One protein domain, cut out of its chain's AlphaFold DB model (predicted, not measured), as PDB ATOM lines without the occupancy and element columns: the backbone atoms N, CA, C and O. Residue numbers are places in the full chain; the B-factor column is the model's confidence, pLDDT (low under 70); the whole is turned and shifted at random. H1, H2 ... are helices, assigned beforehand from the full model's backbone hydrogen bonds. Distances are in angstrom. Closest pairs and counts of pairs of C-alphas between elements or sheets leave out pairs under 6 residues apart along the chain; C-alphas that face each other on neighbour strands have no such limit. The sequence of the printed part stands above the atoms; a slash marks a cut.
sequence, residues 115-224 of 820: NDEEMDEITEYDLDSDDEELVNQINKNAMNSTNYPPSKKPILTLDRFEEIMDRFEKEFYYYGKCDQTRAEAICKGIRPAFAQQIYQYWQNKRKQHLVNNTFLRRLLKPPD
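AT A GLANCE: This is residues 115 to 224 of the 820 residues of the protein "Enhancer of polycomb-like protein" of Dictyostelium purpureum (UniProt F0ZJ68). What is the main picture? H3 lies in the middle of a small helical cluster: H4 packs across H3 and H5, H2 runs roughly alongside H5 in the opposite direction, and the short H1 sits at the outside near H3. The loop of residues 144 to 152 sticks out at one end of the long axis, and the last residues, up to Asp 224, reach out at the other. How is it made up, and how compact is it? The printed part has 110 residues with five named helices, H1 to H5 in chain order, and no named strand: the class is all helix. The whole is compact, with a radius of gyration of the C-alphas of 14.9 A, yet elongated, spanning 54 by 31 by 27 A.

IN THESE COORDINATES: Where are the longest helices? H3 is residues 158 to 175, 25.7 A from first to last C-alpha, beginning at C-alpha 158 (513.165, 348.618, 569.561). H5 is residues 192 to 209, 25.6 A long, ending at C-alpha 209 (532.238, 342.663, 576.516). Where are the others? H2 is residues 129 to 143, 21.1 A long, and H4 is residues 180 to 186, 10.0 A. H1 is residues 116 to 121, 8.7 A, beginning at C-alpha 116 (520.947, 328.874, 557.156).

HOW THE PARTS SIT: What stands round H3? With residues 164 to 168 alone H3 touches H4, at a steep tilt of 51 degrees, opposite ways; the closest C-alphas, of Ile 164 and Ile 186, are 6.4 A apart. H3 and H2 only just touch, with 3 pairs of C-alphas within 8 A, through residues 158 to 161 of H3 and 132 to 135 of H2; the closest C-alphas are those of Val 135 and Leu 158, 7.0 A. H1 is close to H3 but not clearly touching, the closest C-alphas, of Asp 120 and Lys 170, being 7.9 A apart. How does H5 stand? With residues 192 to 199 alone it touches H4, about perpendicular at 75 degrees, closest at the C-alphas of Glu 184 and Ala 195, 6.3 A. H2 and H5 are close but not clearly touching, at a shallow tilt of 16 degrees, opposite ways; the C-alphas of Ile 138 and Phe 194 are closest, 6.8 A. Are the helix backbones whole? In H1, H2, H3, H4 and H5 every O i to N i+4 pair is within hydrogen-bond range.

THE WHOLE: How large is it? The two C-alphas farthest apart, of Pro 150 and Asp 224, are 54.4 A apart. Is there a cut or a long link? The printed part has no cut. The link from H2 to H3, 14 residues, is long. Where is confidence low? Residues 146 to 153 and 210 to 212 have pLDDT under 70; the mean of the printed part is 86.5.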
ATOM      1  N   ASN A 115     516.582 326.584 557.314       91.12
ATOM      2  CA  ASN A 115     517.871 326.599 556.625       91.12
ATOM      3  C   ASN A 115     518.731 327.808 557.064       91.12
ATOM      4  O   ASN A 115     518.233 328.725 557.719       91.12
ATOM      5  N   ASP A 116     520.024 327.812 556.726       86.12
ATOM      6  CA  ASP A 116     520.947 328.874 557.156       86.12
ATOM      7  C   ASP A 116     520.568 330.266 556.612       86.12
ATOM      8  O   ASP A 116     520.783 331.262 557.300       86.12
ATOM      9  N   GLU A 117     519.948 330.347 555.428       88.62
ATOM     10  CA  GLU A 117     519.479 331.599 554.812       88.62
ATOM     11  C   GLU A 117     518.249 332.142 555.567       88.62
ATOM     12  O   GLU A 117     518.224 333.305 555.961       88.62
ATOM     13  N   GLU A 118     517.274 331.280 555.880       90.44
ATOM     14  CA  GLU A 118     516.118 331.605 556.736       90.44
ATOM     15  C   GLU A 118     516.547 332.037 558.150       90.44
ATOM     16  O   GLU A 118     515.940 332.931 558.739       90.44
ATOM     17  N   MET A 119     517.590 331.415 558.709       89.00
ATOM     18  CA  MET A 119     518.165 331.804 560.001       89.00
ATOM     19  C   MET A 119     518.936 333.128 559.929       89.00
ATOM     20  O   MET A 119     518.944 333.881 560.900       89.00
ATOM     21  N   ASP A 120     519.547 333.453 558.789       88.62
ATOM     22  CA  ASP A 120     520.176 334.754 558.562       88.62
ATOM     23  C   ASP A 120     519.158 335.871 558.294       88.62
ATOM     24  O   ASP A 120     519.419 337.018 558.675       88.62
ATOM     25  N   GLU A 121     517.989 335.582 557.715       90.44
ATOM     26  CA  GLU A 121     516.873 336.535 557.604       90.44
ATOM     27  C   GLU A 121     516.316 336.941 558.981       90.44
ATOM     28  O   GLU A 121     516.013 338.115 559.192       90.44
ATOM     29  N   ILE A 122     516.244 336.009 559.935       92.00
ATOM     30  CA  ILE A 122     515.688 336.232 561.280       92.00
ATOM     31  C   ILE A 122     516.639 337.033 562.175       92.00
ATOM     32  O   ILE A 122     517.797 336.660 562.344       92.00
ATOM     33  N   THR A 123     516.129 338.082 562.821       94.31
ATOM     34  CA  THR A 123     516.811 338.791 563.916       94.31
ATOM     35  C   THR A 123     517.030 337.849 565.110       94.31
ATOM     36  O   THR A 123     516.068 337.312 565.653       94.31
ATOM     37  N   GLU A 124     518.287 337.640 565.512       93.12
ATOM     38  CA  GLU A 124     518.694 336.829 566.679       93.12
ATOM     39  C   GLU A 124     519.193 337.680 567.867       93.12
ATOM     40  O   GLU A 124     519.627 337.125 568.878       93.12
ATOM     41  N   TYR A 125     519.202 339.010 567.737       94.44
ATOM     42  CA  TYR A 125     519.641 339.931 568.787       94.44
ATOM     43  C   TYR A 125     518.454 340.370 569.651       94.44
ATOM     44  O   TYR A 125     517.668 341.200 569.206       94.44
ATOM     45  N   ASP A 126     518.362 339.852 570.876       93.56
ATOM     46  CA  ASP A 126     517.500 340.419 571.918       93.56
ATOM     47  C   ASP A 126     518.206 341.645 572.536       93.56
ATOM     48  O   ASP A 126     519.383 341.556 572.908       93.56
ATOM     49  N   LEU A 127     517.511 342.780 572.657       94.44
ATOM     50  CA  LEU A 127     518.059 343.993 573.285       94.44
ATOM     51  C   LEU A 127     518.193 343.885 574.818       94.44
ATOM     52  O   LEU A 127     517.467 343.134 575.473       94.44
ATOM     53  N   ASP A 128     519.092 344.680 575.411       92.75
ATOM     54  CA  ASP A 128     519.216 344.831 576.871       92.75
ATOM     55  C   ASP A 128     518.827 346.231 577.395       92.75
ATOM     56  O   ASP A 128     518.458 347.137 576.647       92.75
ATOM     57  N   SER A 129     518.868 346.425 578.716       94.81
ATOM     58  CA  SER A 129     518.447 347.687 579.344       94.81
ATOM     59  C   SER A 129     519.318 348.894 578.953       94.81
ATOM     60  O   SER A 129     518.811 350.016 578.922       94.81
ATOM     61  N   ASP A 130     520.592 348.682 578.607       93.44
ATOM     62  CA  ASP A 130     521.471 349.753 578.120       93.44
ATOM     63  C   ASP A 130     521.092 350.143 576.675       93.44
ATOM     64  O   ASP A 130     521.163 351.321 576.305       93.44
ATOM     65  N   ASP A 131     520.637 349.175 575.868       94.81
ATOM     66  CA  ASP A 131     520.053 349.418 574.544       94.81
ATOM     67  C   ASP A 131     518.728 350.195 574.638       94.81
ATOM     68  O   ASP A 131     518.536 351.173 573.908       94.81
ATOM     69  N   GLU A 132     517.830 349.820 575.561       94.50
ATOM     70  CA  GLU A 132     516.586 350.563 575.811       94.50
ATOM     71  C   GLU A 132     516.875 352.033 576.138       94.50
ATOM     72  O   GLU A 132     516.240 352.938 575.580       94.50
ATOM     73  N   GLU A 133     517.840 352.300 577.025       94.62
ATOM     74  CA  GLU A 133     518.236 353.666 577.357       94.62
ATOM     75  C   GLU A 133     518.778 354.419 576.136       94.62
ATOM     76  O   GLU A 133     518.380 355.568 575.912       94.62
ATOM     77  N   LEU A 134     519.616 353.789 575.307       93.44
ATOM     78  CA  LEU A 134     520.149 354.396 574.085       93.44
ATOM     79  C   LEU A 134     519.045 354.742 573.075       93.44
ATOM     80  O   LEU A 134     519.005 355.871 572.575       93.44
ATOM     81  N   VAL A 135     518.127 353.812 572.788       93.31
ATOM     82  CA  VAL A 135     517.002 354.039 571.862       93.31
ATOM     83  C   VAL A 135     516.103 355.166 572.383       93.31
ATOM     84  O   VAL A 135     515.687 356.048 571.621       93.31
ATOM     85  N   ASN A 136     515.860 355.211 573.695       92.06
ATOM     86  CA  ASN A 136     515.130 356.303 574.335       92.06
ATOM     87  C   ASN A 136     515.874 357.649 574.243       92.06
ATOM     88  O   ASN A 136     515.241 358.676 573.992       92.06
ATOM     89  N   GLN A 137     517.198 357.677 574.421       91.88
ATOM     90  CA  GLN A 137     518.015 358.888 574.268       91.88
ATOM     91  C   GLN A 137     518.009 359.403 572.821       91.88
ATOM     92  O   GLN A 137     517.790 360.595 572.603       91.88
ATOM     93  N   ILE A 138     518.177 358.520 571.830       90.00
ATOM     94  CA  ILE A 138     518.129 358.866 570.400       90.00
ATOM     95  C   ILE A 138     516.772 359.482 570.044       90.00
ATOM     96  O   ILE A 138     516.730 360.579 569.484       90.00
ATOM     97  N   ASN A 139     515.661 358.844 570.427       89.56
ATOM     98  CA  ASN A 139     514.321 359.363 570.145       89.56
ATOM     99  C   ASN A 139     514.053 360.722 570.827       89.56
ATOM    100  O   ASN A 139     513.513 361.625 570.185       89.56
ATOM    101  N   LYS A 140     514.486 360.921 572.083       87.50
ATOM    102  CA  LYS A 140     514.393 362.220 572.786       87.50
ATOM    103  C   LYS A 140     515.210 363.309 572.076       87.50
ATOM    104  O   LYS A 140     514.694 364.392 571.803       87.50
ATOM    105  N   ASN A 141     516.461 363.016 571.726       86.06
ATOM    106  CA  ASN A 141     517.350 363.951 571.028       86.06
ATOM    107  C   ASN A 141     516.832 364.306 569.626       86.06
ATOM    108  O   ASN A 141     516.976 365.444 569.179       86.06
ATOM    109  N   ALA A 142     516.197 363.353 568.943       81.88
ATOM    110  CA  ALA A 142     515.582 363.573 567.644       81.88
ATOM    111  C   ALA A 142     514.308 364.430 567.732       81.88
ATOM    112  O   ALA A 142     514.142 365.335 566.918       81.88
ATOM    113  N   MET A 143     513.463 364.210 568.746       77.50
ATOM    114  CA  MET A 143     512.272 365.026 569.016       77.50
ATOM    115  C   MET A 143     512.623 366.478 569.387       77.50
ATOM    116  O   MET A 143     511.897 367.397 569.020       77.50
ATOM    117  N   ASN A 144     513.765 366.695 570.046       76.31
ATOM    118  CA  ASN A 144     514.309 368.028 570.336       76.31
ATOM    119  C   ASN A 144     514.940 368.723 569.107       76.31
ATOM    120  O   ASN A 144     515.398 369.861 569.211       76.31
ATOM    121  N   SER A 145     515.008 368.060 567.948       73.75
ATOM    122  CA  SER A 145     515.608 368.599 566.726       73.75
ATOM    123  C   SER A 145     514.551 369.322 565.882       73.75
ATOM    124  O   SER A 145     513.548 368.729 565.498       73.75
ATOM    125  N   THR A 146     514.799 370.591 565.545       58.69
ATOM    126  CA  THR A 146     513.812 371.571 565.031       58.69
ATOM    127  C   THR A 146     513.050 371.189 563.754       58.69
ATOM    128  O   THR A 146     512.063 371.839 563.426       58.69
ATOM    129  N   ASN A 147     513.483 370.147 563.040       64.69
ATOM    130  CA  ASN A 147     512.891 369.681 561.780       64.69
ATOM    131  C   ASN A 147     512.047 368.400 561.942       64.69
ATOM    132  O   ASN A 147     511.715 367.759 560.946       64.69
ATOM    133  N   TYR A 148     511.743 367.968 563.169       61.34
ATOM    134  CA  TYR A 148     510.975 366.747 563.408       61.34
ATOM    135  C   TYR A 148     509.453 367.004 563.357       61.34
ATOM    136  O   TYR A 148     508.942 367.777 564.173       61.34
ATOM    137  N   PRO A 149     508.696 366.380 562.429       58.84
ATOM    138  CA  PRO A 149     507.256 366.596 562.328       58.84
ATOM    139  C   PRO A 149     506.517 365.957 563.522       58.84
ATOM    140  O   PRO A 149     506.791 364.809 563.875       58.84
ATOM    141  N   PRO A 150     505.515 366.629 564.125       56.53
ATOM    142  CA  PRO A 150     504.828 366.140 565.330       56.53
ATOM    143  C   PRO A 150     503.914 364.913 565.105       56.53
ATOM    144  O   PRO A 150     503.231 364.457 566.026       56.53
ATOM    145  N   SER A 151     503.877 364.347 563.895       57.72
ATOM    146  CA  SER A 151     502.983 363.264 563.467       57.72
ATOM    147  C   SER A 151     503.516 361.846 563.755       57.72
ATOM    148  O   SER A 151     503.621 361.013 562.860       57.72
ATOM    149  N   LYS A 152     503.779 361.560 565.037       65.06
ATOM    150  CA  LYS A 152     503.677 360.223 565.674       65.06
ATOM    151  C   LYS A 152     504.255 358.981 564.938       65.06
ATOM    152  O   LYS A 152     503.507 358.039 564.678       65.06
ATOM    153  N   LYS A 153     505.577 358.876 564.761       65.81
ATOM    154  CA  LYS A 153     506.303 357.577 564.770       65.81
ATOM    155  C   LYS A 153     507.706 357.775 565.359       65.81
ATOM    156  O   LYS A 153     508.361 358.704 564.905       65.81
ATOM    157  N   PRO A 154     508.185 356.967 566.326       74.50
ATOM    158  CA  PRO A 154     509.567 357.078 566.798       74.50
ATOM    159  C   PRO A 154     510.543 356.874 565.630       74.50
ATOM    160  O   PRO A 154     510.272 356.092 564.722       74.50
ATOM    161  N   ILE A 155     511.676 357.579 565.657       80.06
ATOM    162  CA  ILE A 155     512.713 357.497 564.611       80.06
ATOM    163  C   ILE A 155     513.462 356.162 564.666       80.06
ATOM    164  O   ILE A 155     514.008 355.717 563.658       80.06
ATOM    165  N   LEU A 156     513.457 355.520 565.831       88.38
ATOM    166  CA  LEU A 156     514.010 354.196 566.060       88.38
ATOM    167  C   LEU A 156     513.039 353.413 566.951       88.38
ATOM    168  O   LEU A 156     512.800 353.817 568.091       88.38
ATOM    169  N   THR A 157     512.445 352.338 566.431       91.44
ATOM    170  CA  THR A 157     511.754 351.330 567.253       91.44
ATOM    171  C   THR A 157     512.773 350.373 567.869       91.44
ATOM    172  O   THR A 157     513.916 350.306 567.412       91.44
ATOM    173  N   LEU A 158     512.353 349.641 568.902       92.94
ATOM    174  CA  LEU A 158     513.165 348.618 569.561       92.94
ATOM    175  C   LEU A 158     513.552 347.515 568.562       92.94
ATOM    176  O   LEU A 158     514.730 347.334 568.277       92.94
ATOM    177  N   ASP A 159     512.560 346.932 567.894       92.81
ATOM    178  CA  ASP A 159     512.717 345.892 566.874       92.81
ATOM    179  C   ASP A 159     513.632 346.337 565.707       92.81
ATOM    180  O   ASP A 159     514.432 345.554 565.195       92.81
ATOM    181  N   ARG A 160     513.615 347.626 565.325       93.44
ATOM    182  CA  ARG A 160     514.525 348.166 564.296       93.44
ATOM    183  C   ARG A 160     515.956 348.372 564.805       93.44
ATOM    184  O   ARG A 160     516.887 348.365 564.003       93.44
ATOM    185  N   PHE A 161     516.156 348.576 566.104       95.31
ATOM    186  CA  PHE A 161     517.489 348.587 566.707       95.31
ATOM    187  C   PHE A 161     518.058 347.164 566.801       95.31
ATOM    188  O   PHE A 161     519.213 346.956 566.431       95.31
ATOM    189  N   GLU A 162     517.239 346.183 567.189       95.75
ATOM    190  CA  GLU A 162     517.592 344.757 567.191       95.75
ATOM    191  C   GLU A 162     518.003 344.275 565.793       95.75
ATOM    192  O   GLU A 162     519.092 343.723 565.636       95.75
ATOM    193  N   GLU A 163     517.215 344.588 564.753       95.25
ATOM    194  CA  GLU A 163     517.585 344.348 563.347       95.25
ATOM    195  C   GLU A 163     518.971 344.920 562.991       95.25
ATOM    196  O   GLU A 163     519.741 344.287 562.272       95.25
ATOM    197  N   ILE A 164     519.308 346.122 563.464       95.25
ATOM    198  CA  ILE A 164     520.582 346.783 563.139       95.25
ATOM    199  C   ILE A 164     521.751 346.124 563.883       95.25
ATOM    200  O   ILE A 164     522.797 345.889 563.275       95.25
ATOM    201  N   MET A 165     521.579 345.788 565.162       94.88
ATOM    202  CA  MET A 165     522.601 345.120 565.978       94.88
ATOM    203  C   MET A 165     522.865 343.684 565.502       94.88
ATOM    204  O   MET A 165     524.024 343.287 565.363       94.88
ATOM    205  N   ASP A 166     521.809 342.938 565.163       95.31
ATOM    206  CA  ASP A 166     521.880 341.625 564.513       95.31
ATOM    207  C   ASP A 166     522.666 341.686 563.198       95.31
ATOM    208  O   ASP A 166     523.618 340.924 562.997       95.31
ATOM    209  N   ARG A 167     522.336 342.646 562.324       94.38
ATOM    210  CA  ARG A 167     523.042 342.827 561.049       94.38
ATOM    211  C   ARG A 167     524.498 343.228 561.268       94.38
ATOM    212  O   ARG A 167     525.363 342.658 560.613       94.38
ATOM    213  N   PHE A 168     524.810 344.129 562.202       93.81
ATOM    214  CA  PHE A 168     526.203 344.466 562.530       93.81
ATOM    215  C   PHE A 168     527.009 343.242 563.004       93.81
ATOM    216  O   PHE A 168     528.163 343.079 562.601       93.81
ATOM    217  N   GLU A 169     526.414 342.360 563.814       91.88
ATOM    218  CA  GLU A 169     527.061 341.125 564.273       91.88
ATOM    219  C   GLU A 169     527.252 340.090 563.161       91.88
ATOM    220  O   GLU A 169     528.364 339.575 563.014       91.88
ATOM    221  N   LYS A 170     526.219 339.814 562.351       92.06
ATOM    222  CA  LYS A 170     526.318 338.914 561.185       92.06
ATOM    223  C   LYS A 170     527.388 339.398 560.208       92.06
ATOM    224  O   LYS A 170     528.218 338.617 559.749       92.06
ATOM    225  N   GLU A 171     527.437 340.702 559.951       91.56
ATOM    226  CA  GLU A 171     528.407 341.306 559.035       91.56
ATOM    227  C   GLU A 171     529.839 341.260 559.588       91.56
ATOM    228  O   GLU A 171     530.778 340.920 558.862       91.56
ATOM    229  N   PHE A 172     530.023 341.506 560.890       89.94
ATOM    230  CA  PHE A 172     531.317 341.294 561.539       89.94
ATOM    231  C   PHE A 172     531.741 339.817 561.516       89.94
ATOM    232  O   PHE A 172     532.920 339.529 561.308       89.94
ATOM    233  N   TYR A 173     530.808 338.879 561.699       88.75
ATOM    234  CA  TYR A 173     531.093 337.445 561.672       88.75
ATOM    235  C   TYR A 173     531.527 336.962 560.280       88.75
ATOM    236  O   TYR A 173     532.565 336.309 560.162       88.75
ATOM    237  N   TYR A 174     530.784 337.316 559.226       88.12
ATOM    238  CA  TYR A 174     531.060 336.840 557.867       88.12
ATOM    239  C   TYR A 174     532.257 337.518 557.193       88.12
ATOM    240  O   TYR A 174     532.989 336.859 556.453       88.12
ATOM    241  N   TYR A 175     532.493 338.808 557.452       88.62
ATOM    242  CA  TYR A 175     533.541 339.583 556.770       88.62
ATOM    243  C   TYR A 175     534.723 339.959 557.679       88.62
ATOM    244  O   TYR A 175     535.665 340.613 557.229       88.62
ATOM    245  N   GLY A 176     534.692 339.577 558.960       86.44
ATOM    246  CA  GLY A 176     535.714 339.903 559.966       86.44
ATOM    247  C   GLY A 176     535.741 341.375 560.401       86.44
ATOM    248  O   GLY A 176     536.541 341.747 561.260       86.44
ATOM    249  N   LYS A 177     534.898 342.220 559.798       85.56
ATOM    250  CA  LYS A 177     534.756 343.651 560.075       85.56
ATOM    251  C   LYS A 177     533.404 344.163 559.574       85.56
ATOM    252  O   LYS A 177     532.891 343.683 558.568       85.56
ATOM    253  N   CYS A 178     532.892 345.203 560.222       86.44
ATOM    254  CA  CYS A 178     531.915 346.107 559.624       86.44
ATOM    255  C   CYS A 178     532.646 347.426 559.321       86.44
ATOM    256  O   CYS A 178     533.377 347.923 560.178       86.44
ATOM    257  N   ASP A 179     532.513 347.959 558.105       87.00
ATOM    258  CA  ASP A 179     533.057 349.273 557.729       87.00
ATOM    259  C   ASP A 179     531.988 350.360 557.926       87.00
ATOM    260  O   ASP A 179     530.798 350.075 557.808       87.00
ATOM    261  N   GLN A 180     532.396 351.618 558.135       87.25
ATOM    262  CA  GLN A 180     531.479 352.761 558.327       87.25
ATOM    263  C   GLN A 180     530.390 352.833 557.238       87.25
ATOM    264  O   GLN A 180     529.209 352.905 557.558       87.25
ATOM    265  N   THR A 181     530.768 352.713 555.961       89.31
ATOM    266  CA  THR A 181     529.838 352.725 554.815       89.31
ATOM    267  C   THR A 181     528.839 351.562 554.844       89.31
ATOM    268  O   THR A 181     527.704 351.702 554.396       89.31
ATOM    269  N   ARG A 182     529.234 350.406 555.395       89.62
ATOM    270  CA  ARG A 182     528.354 349.239 555.538       89.62
ATOM    271  C   ARG A 182     527.388 349.421 556.708       89.62
ATOM    272  O   ARG A 182     526.206 349.124 556.565       89.62
ATOM    273  N   ALA A 183     527.861 349.993 557.815       90.81
ATOM    274  CA  ALA A 183     527.010 350.377 558.935       90.81
ATOM    275  C   ALA A 183     525.968 351.442 558.537       90.81
ATOM    276  O   ALA A 183     524.803 351.341 558.913       90.81
ATOM    277  N   GLU A 184     526.356 352.422 557.717       90.44
ATOM    278  CA  GLU A 184     525.452 353.431 557.147       90.44
ATOM    279  C   GLU A 184     524.397 352.816 556.215       90.44
ATOM    280  O   GLU A 184     523.226 353.187 556.300       90.44
ATOM    281  N   ALA A 185     524.773 351.837 555.384       91.00
ATOM    282  CA  ALA A 185     523.838 351.118 554.516       91.00
ATOM    283  C   ALA A 185     522.809 350.280 555.305       91.00
ATOM    284  O   ALA A 185     521.627 350.277 554.963       91.00
ATOM    285  N   ILE A 186     523.230 349.617 556.386       92.06
ATOM    286  CA  ILE A 186     522.342 348.872 557.301       92.06
ATOM    287  C   ILE A 186     521.366 349.834 558.002       92.06
ATOM    288  O   ILE A 186     520.161 349.582 558.065       92.06
ATOM    289  N   CYS A 187     521.867 350.993 558.432       91.69
ATOM    290  CA  CYS A 187     521.090 352.085 559.015       91.69
ATOM    291  C   CYS A 187     520.275 352.915 557.995       91.69
ATOM    292  O   CYS A 187     519.838 354.018 558.341       91.69
ATOM    293  N   LYS A 188     520.027 352.433 556.760       88.25
ATOM    294  CA  LYS A 188     519.186 353.140 555.770       88.25
ATOM    295  C   LYS A 188     517.843 353.548 556.397       88.25
ATOM    296  O   LYS A 188     517.169 352.742 557.042       88.25
ATOM    297  N   GLY A 189     517.483 354.820 556.212       84.56
ATOM    298  CA  GLY A 189     516.305 355.469 556.806       84.56
ATOM    299  C   GLY A 189     516.572 356.229 558.115       84.56
ATOM    300  O   GLY A 189     515.779 357.096 558.478       84.56
ATOM    301  N   ILE A 190     517.692 355.981 558.802       86.31
ATOM    302  CA  ILE A 190     518.081 356.709 560.021       86.31
ATOM    303  C   ILE A 190     518.961 357.914 559.651       86.31
ATOM    304  O   ILE A 190     519.807 357.844 558.760       86.31
ATOM    305  N   ARG A 191     518.796 359.042 560.360       86.31
ATOM    306  CA  ARG A 191     519.659 360.229 560.191       86.31
ATOM    307  C   ARG A 191     521.136 359.854 560.436       86.31
ATOM    308  O   ARG A 191     521.410 359.296 561.501       86.31
ATOM    309  N   PRO A 192     522.097 360.243 559.571       87.19
ATOM    310  CA  PRO A 192     523.500 359.815 559.679       87.19
ATOM    311  C   PRO A 192     524.152 360.018 561.054       87.19
ATOM    312  O   PRO A 192     524.880 359.149 561.517       87.19
ATOM    313  N   ALA A 193     523.831 361.107 561.761       88.06
ATOM    314  CA  ALA A 193     524.335 361.351 563.118       88.06
ATOM    315  C   ALA A 193     523.897 360.279 564.140       88.06
ATOM    316  O   ALA A 193     524.688 359.884 564.993       88.06
ATOM    317  N   PHE A 194     522.662 359.771 564.045       89.19
ATOM    318  CA  PHE A 194     522.178 358.693 564.915       89.19
ATOM    319  C   PHE A 194     522.666 357.322 564.437       89.19
ATOM    320  O   PHE A 194     523.033 356.498 565.267       89.19
ATOM    321  N   ALA A 195     522.775 357.098 563.122       91.06
ATOM    322  CA  ALA A 195     523.415 355.898 562.573       91.06
ATOM    323  C   ALA A 195     524.870 355.757 563.067       91.06
ATOM    324  O   ALA A 195     525.281 354.688 563.517       91.06
ATOM    325  N   GLN A 196     525.625 356.861 563.070       92.06
ATOM    326  CA  GLN A 196     526.977 356.922 563.619       92.06
ATOM    327  C   GLN A 196     526.996 356.687 565.139       92.06
ATOM    328  O   GLN A 196     527.872 355.969 565.619       92.06
ATOM    329  N   GLN A 197     526.034 357.231 565.894       93.31
ATOM    330  CA  GLN A 197     525.909 356.992 567.340       93.31
ATOM    331  C   GLN A 197     525.665 355.504 567.659       93.31
ATOM    332  O   GLN A 197     526.355 354.950 568.513       93.31
ATOM    333  N   ILE A 198     524.738 354.848 566.950       94.44
ATOM    334  CA  ILE A 198     524.429 353.413 567.107       94.44
ATOM    335  C   ILE A 198     525.663 352.561 566.772       94.44
ATOM    336  O   ILE A 198     526.043 351.677 567.536       94.44
ATOM    337  N   TYR A 199     526.353 352.872 565.673       94.62
ATOM    338  CA  TYR A 199     527.565 352.163 565.263       94.62
ATOM    339  C   TYR A 199     528.735 352.339 566.249       94.62
ATOM    340  O   TYR A 199     529.420 351.368 566.584       94.62
ATOM    341  N   GLN A 200     528.948 353.549 566.780       94.19
ATOM    342  CA  GLN A 200     529.937 353.797 567.837       94.19
ATOM    343  C   GLN A 200     529.591 353.051 569.131       94.19
ATOM    344  O   GLN A 200     530.488 352.494 569.770       94.19
ATOM    345  N   TYR A 201     528.309 353.004 569.505       94.25
ATOM    346  CA  TYR A 201     527.841 352.228 570.648       94.25
ATOM    347  C   TYR A 201     528.110 350.729 570.457       94.25
ATOM    348  O   TYR A 201     528.793 350.141 571.292       94.25
ATOM    349  N   TRP A 202     527.706 350.134 569.327       93.38
ATOM    350  CA  TRP A 202     527.984 348.728 568.999       93.38
ATOM    351  C   TRP A 202     529.481 348.401 569.070       93.38
ATOM    352  O   TRP A 202     529.884 347.442 569.736       93.38
ATOM    353  N   GLN A 203     530.335 349.237 568.462       91.69
ATOM    354  CA  GLN A 203     531.786 349.067 568.558       91.69
ATOM    355  C   GLN A 203     532.279 349.067 570.012       91.69
ATOM    356  O   GLN A 203     533.213 348.337 570.343       91.69
ATOM    357  N   ASN A 204     531.709 349.912 570.871       92.12
ATOM    358  CA  ASN A 204     532.116 350.019 572.268       92.12
ATOM    359  C   ASN A 204     531.584 348.846 573.105       92.12
ATOM    360  O   ASN A 204     532.373 348.265 573.848       92.12
ATOM    361  N   LYS A 205     530.336 348.407 572.889       91.00
ATOM    362  CA  LYS A 205     529.762 347.183 573.479       91.00
ATOM    363  C   LYS A 205     530.627 345.964 573.132       91.00
ATOM    364  O   LYS A 205     531.019 345.207 574.018       91.00
ATOM    365  N   ARG A 206     531.062 345.829 571.869       88.56
ATOM    366  CA  ARG A 206     532.028 344.790 571.452       88.56
ATOM    367  C   ARG A 206     533.367 344.883 572.194       88.56
ATOM    368  O   ARG A 206     533.824 343.873 572.726       88.56
ATOM    369  N   LYS A 207     533.990 346.070 572.253       87.56
ATOM    370  CA  LYS A 207     535.284 346.292 572.945       87.56
ATOM    371  C   LYS A 207     535.213 345.978 574.444       87.56
ATOM    372  O   LYS A 207     536.185 345.468 574.991       87.56
ATOM    373  N   GLN A 208     534.098 346.309 575.094       84.25
ATOM    374  CA  GLN A 208     533.896 346.125 576.533       84.25
ATOM    375  C   GLN A 208     533.600 344.664 576.892       84.25
ATOM    376  O   GLN A 208     534.195 344.143 577.833       84.25
ATOM    377  N   HIS A 209     532.718 343.994 576.143       72.75
ATOM    378  CA  HIS A 209     532.238 342.663 576.516       72.75
ATOM    379  C   HIS A 209     533.032 341.515 575.875       72.75
ATOM    380  O   HIS A 209     533.322 340.534 576.559       72.75
ATOM    381  N   LEU A 210     533.372 341.577 574.578       67.88
ATOM    382  CA  LEU A 210     533.762 340.387 573.803       67.88
ATOM    383  C   LEU A 210     534.867 340.657 572.760       67.88
ATOM    384  O   LEU A 210     534.605 340.848 571.572       67.88
ATOM    385  N   VAL A 211     536.132 340.518 573.173       59.53
ATOM    386  CA  VAL A 211     537.304 340.602 572.269       59.53
ATOM    387  C   VAL A 211     537.293 339.525 571.164       59.53
ATOM    388  O   VAL A 211     537.823 339.762 570.085       59.53
ATOM    389  N   ASN A 212     536.697 338.347 571.407       58.72
ATOM    390  CA  ASN A 212     536.770 337.188 570.492       58.72
ATOM    391  C   ASN A 212     535.441 336.462 570.196       58.72
ATOM    392  O   ASN A 212     535.438 335.540 569.376       58.72
ATOM    393  N   ASN A 213     534.328 336.864 570.819       73.62
ATOM    394  CA  ASN A 213     533.006 336.259 570.603       73.62
ATOM    395  C   ASN A 213     532.066 337.232 569.867       73.62
ATOM    396  O   ASN A 213     532.393 338.396 569.644       73.62
ATOM    397  N   THR A 214     530.891 336.737 569.502       84.75
ATOM    398  CA  THR A 214     529.751 337.491 568.965       84.75
ATOM    399  C   THR A 214     528.612 337.475 569.981       84.75
ATOM    400  O   THR A 214     528.592 336.606 570.859       84.75
ATOM    401  N   PHE A 215     527.690 338.431 569.882       87.12
ATOM    402  CA  PHE A 215     526.461 338.433 570.676       87.12
ATOM    403  C   PHE A 215     525.453 337.366 570.202       87.12
ATOM    404  O   PHE A 215     524.663 336.882 571.008       87.12
ATOM    405  N   LEU A 216     525.506 336.939 568.933       90.06
ATOM    406  CA  LEU A 216     524.521 336.021 568.349       90.06
ATOM    407  C   LEU A 216     524.847 334.556 568.659       90.06
ATOM    408  O   LEU A 216     525.870 334.026 568.217       90.06
ATOM    409  N   ARG A 217     523.959 333.875 569.396       86.44
ATOM    410  CA  ARG A 217     524.205 332.533 569.960       86.44
ATOM    411  C   ARG A 217     524.616 331.485 568.919       86.44
ATOM    412  O   ARG A 217     525.506 330.685 569.212       86.44
ATOM    413  N   ARG A 218     523.994 331.477 567.733       87.56
ATOM    414  CA  ARG A 218     524.302 330.542 566.633       87.56
ATOM    415  C   ARG A 218     525.724 330.702 566.089       87.56
ATOM    416  O   ARG A 218     526.323 329.722 565.656       87.56
ATOM    417  N   LEU A 219     526.272 331.916 566.139       87.75
ATOM    418  CA  LEU A 219     527.542 332.287 565.515       87.75
ATOM    419  C   LEU A 219     528.745 332.205 566.482       87.75
ATOM    420  O   LEU A 219     529.871 332.553 566.116       87.75
ATOM    421  N   LEU A 220     528.560 331.725 567.722       86.12
ATOM    422  CA  LEU A 220     529.699 331.432 568.597       86.12
ATOM    423  C   LEU A 220     530.537 330.273 568.039       86.12
ATOM    424  O   LEU A 220     530.041 329.182 567.760       86.12
ATOM    425  N   LYS A 221     531.853 330.496 567.965       83.25
ATOM    426  CA  LYS A 221     532.832 329.473 567.581       83.25
ATOM    427  C   LYS A 221     532.726 328.263 568.530       83.25
ATOM    428  O   LYS A 221     532.771 328.471 569.748       83.25
ATOM    429  N   PRO A 222     532.636 327.020 568.017       83.75
ATOM    430  CA  PRO A 222     532.591 325.826 568.855       83.75
ATOM    431  C   PRO A 222     533.773 325.769 569.839       83.75
ATOM    432  O   PRO A 222     534.905 326.065 569.444       83.75
ATOM    433  N   PRO A 223     533.548 325.394 571.111       85.50
ATOM    434  CA  PRO A 223     534.616 325.334 572.098       85.50
ATOM    435  C   PRO A 223     535.608 324.211 571.782       85.50
ATOM    436  O   PRO A 223     535.216 323.118 571.365       85.50
ATOM    437  N   ASP A 224     536.889 324.490 572.034       84.69
ATOM    438  CA  ASP A 224     537.981 323.550 571.790       84.69
ATOM    439  C   ASP A 224     537.804 322.236 572.568       84.69
ATOM    440  O   ASP A 224     537.309 322.196 573.699       84.69
TER     441      ASP A 224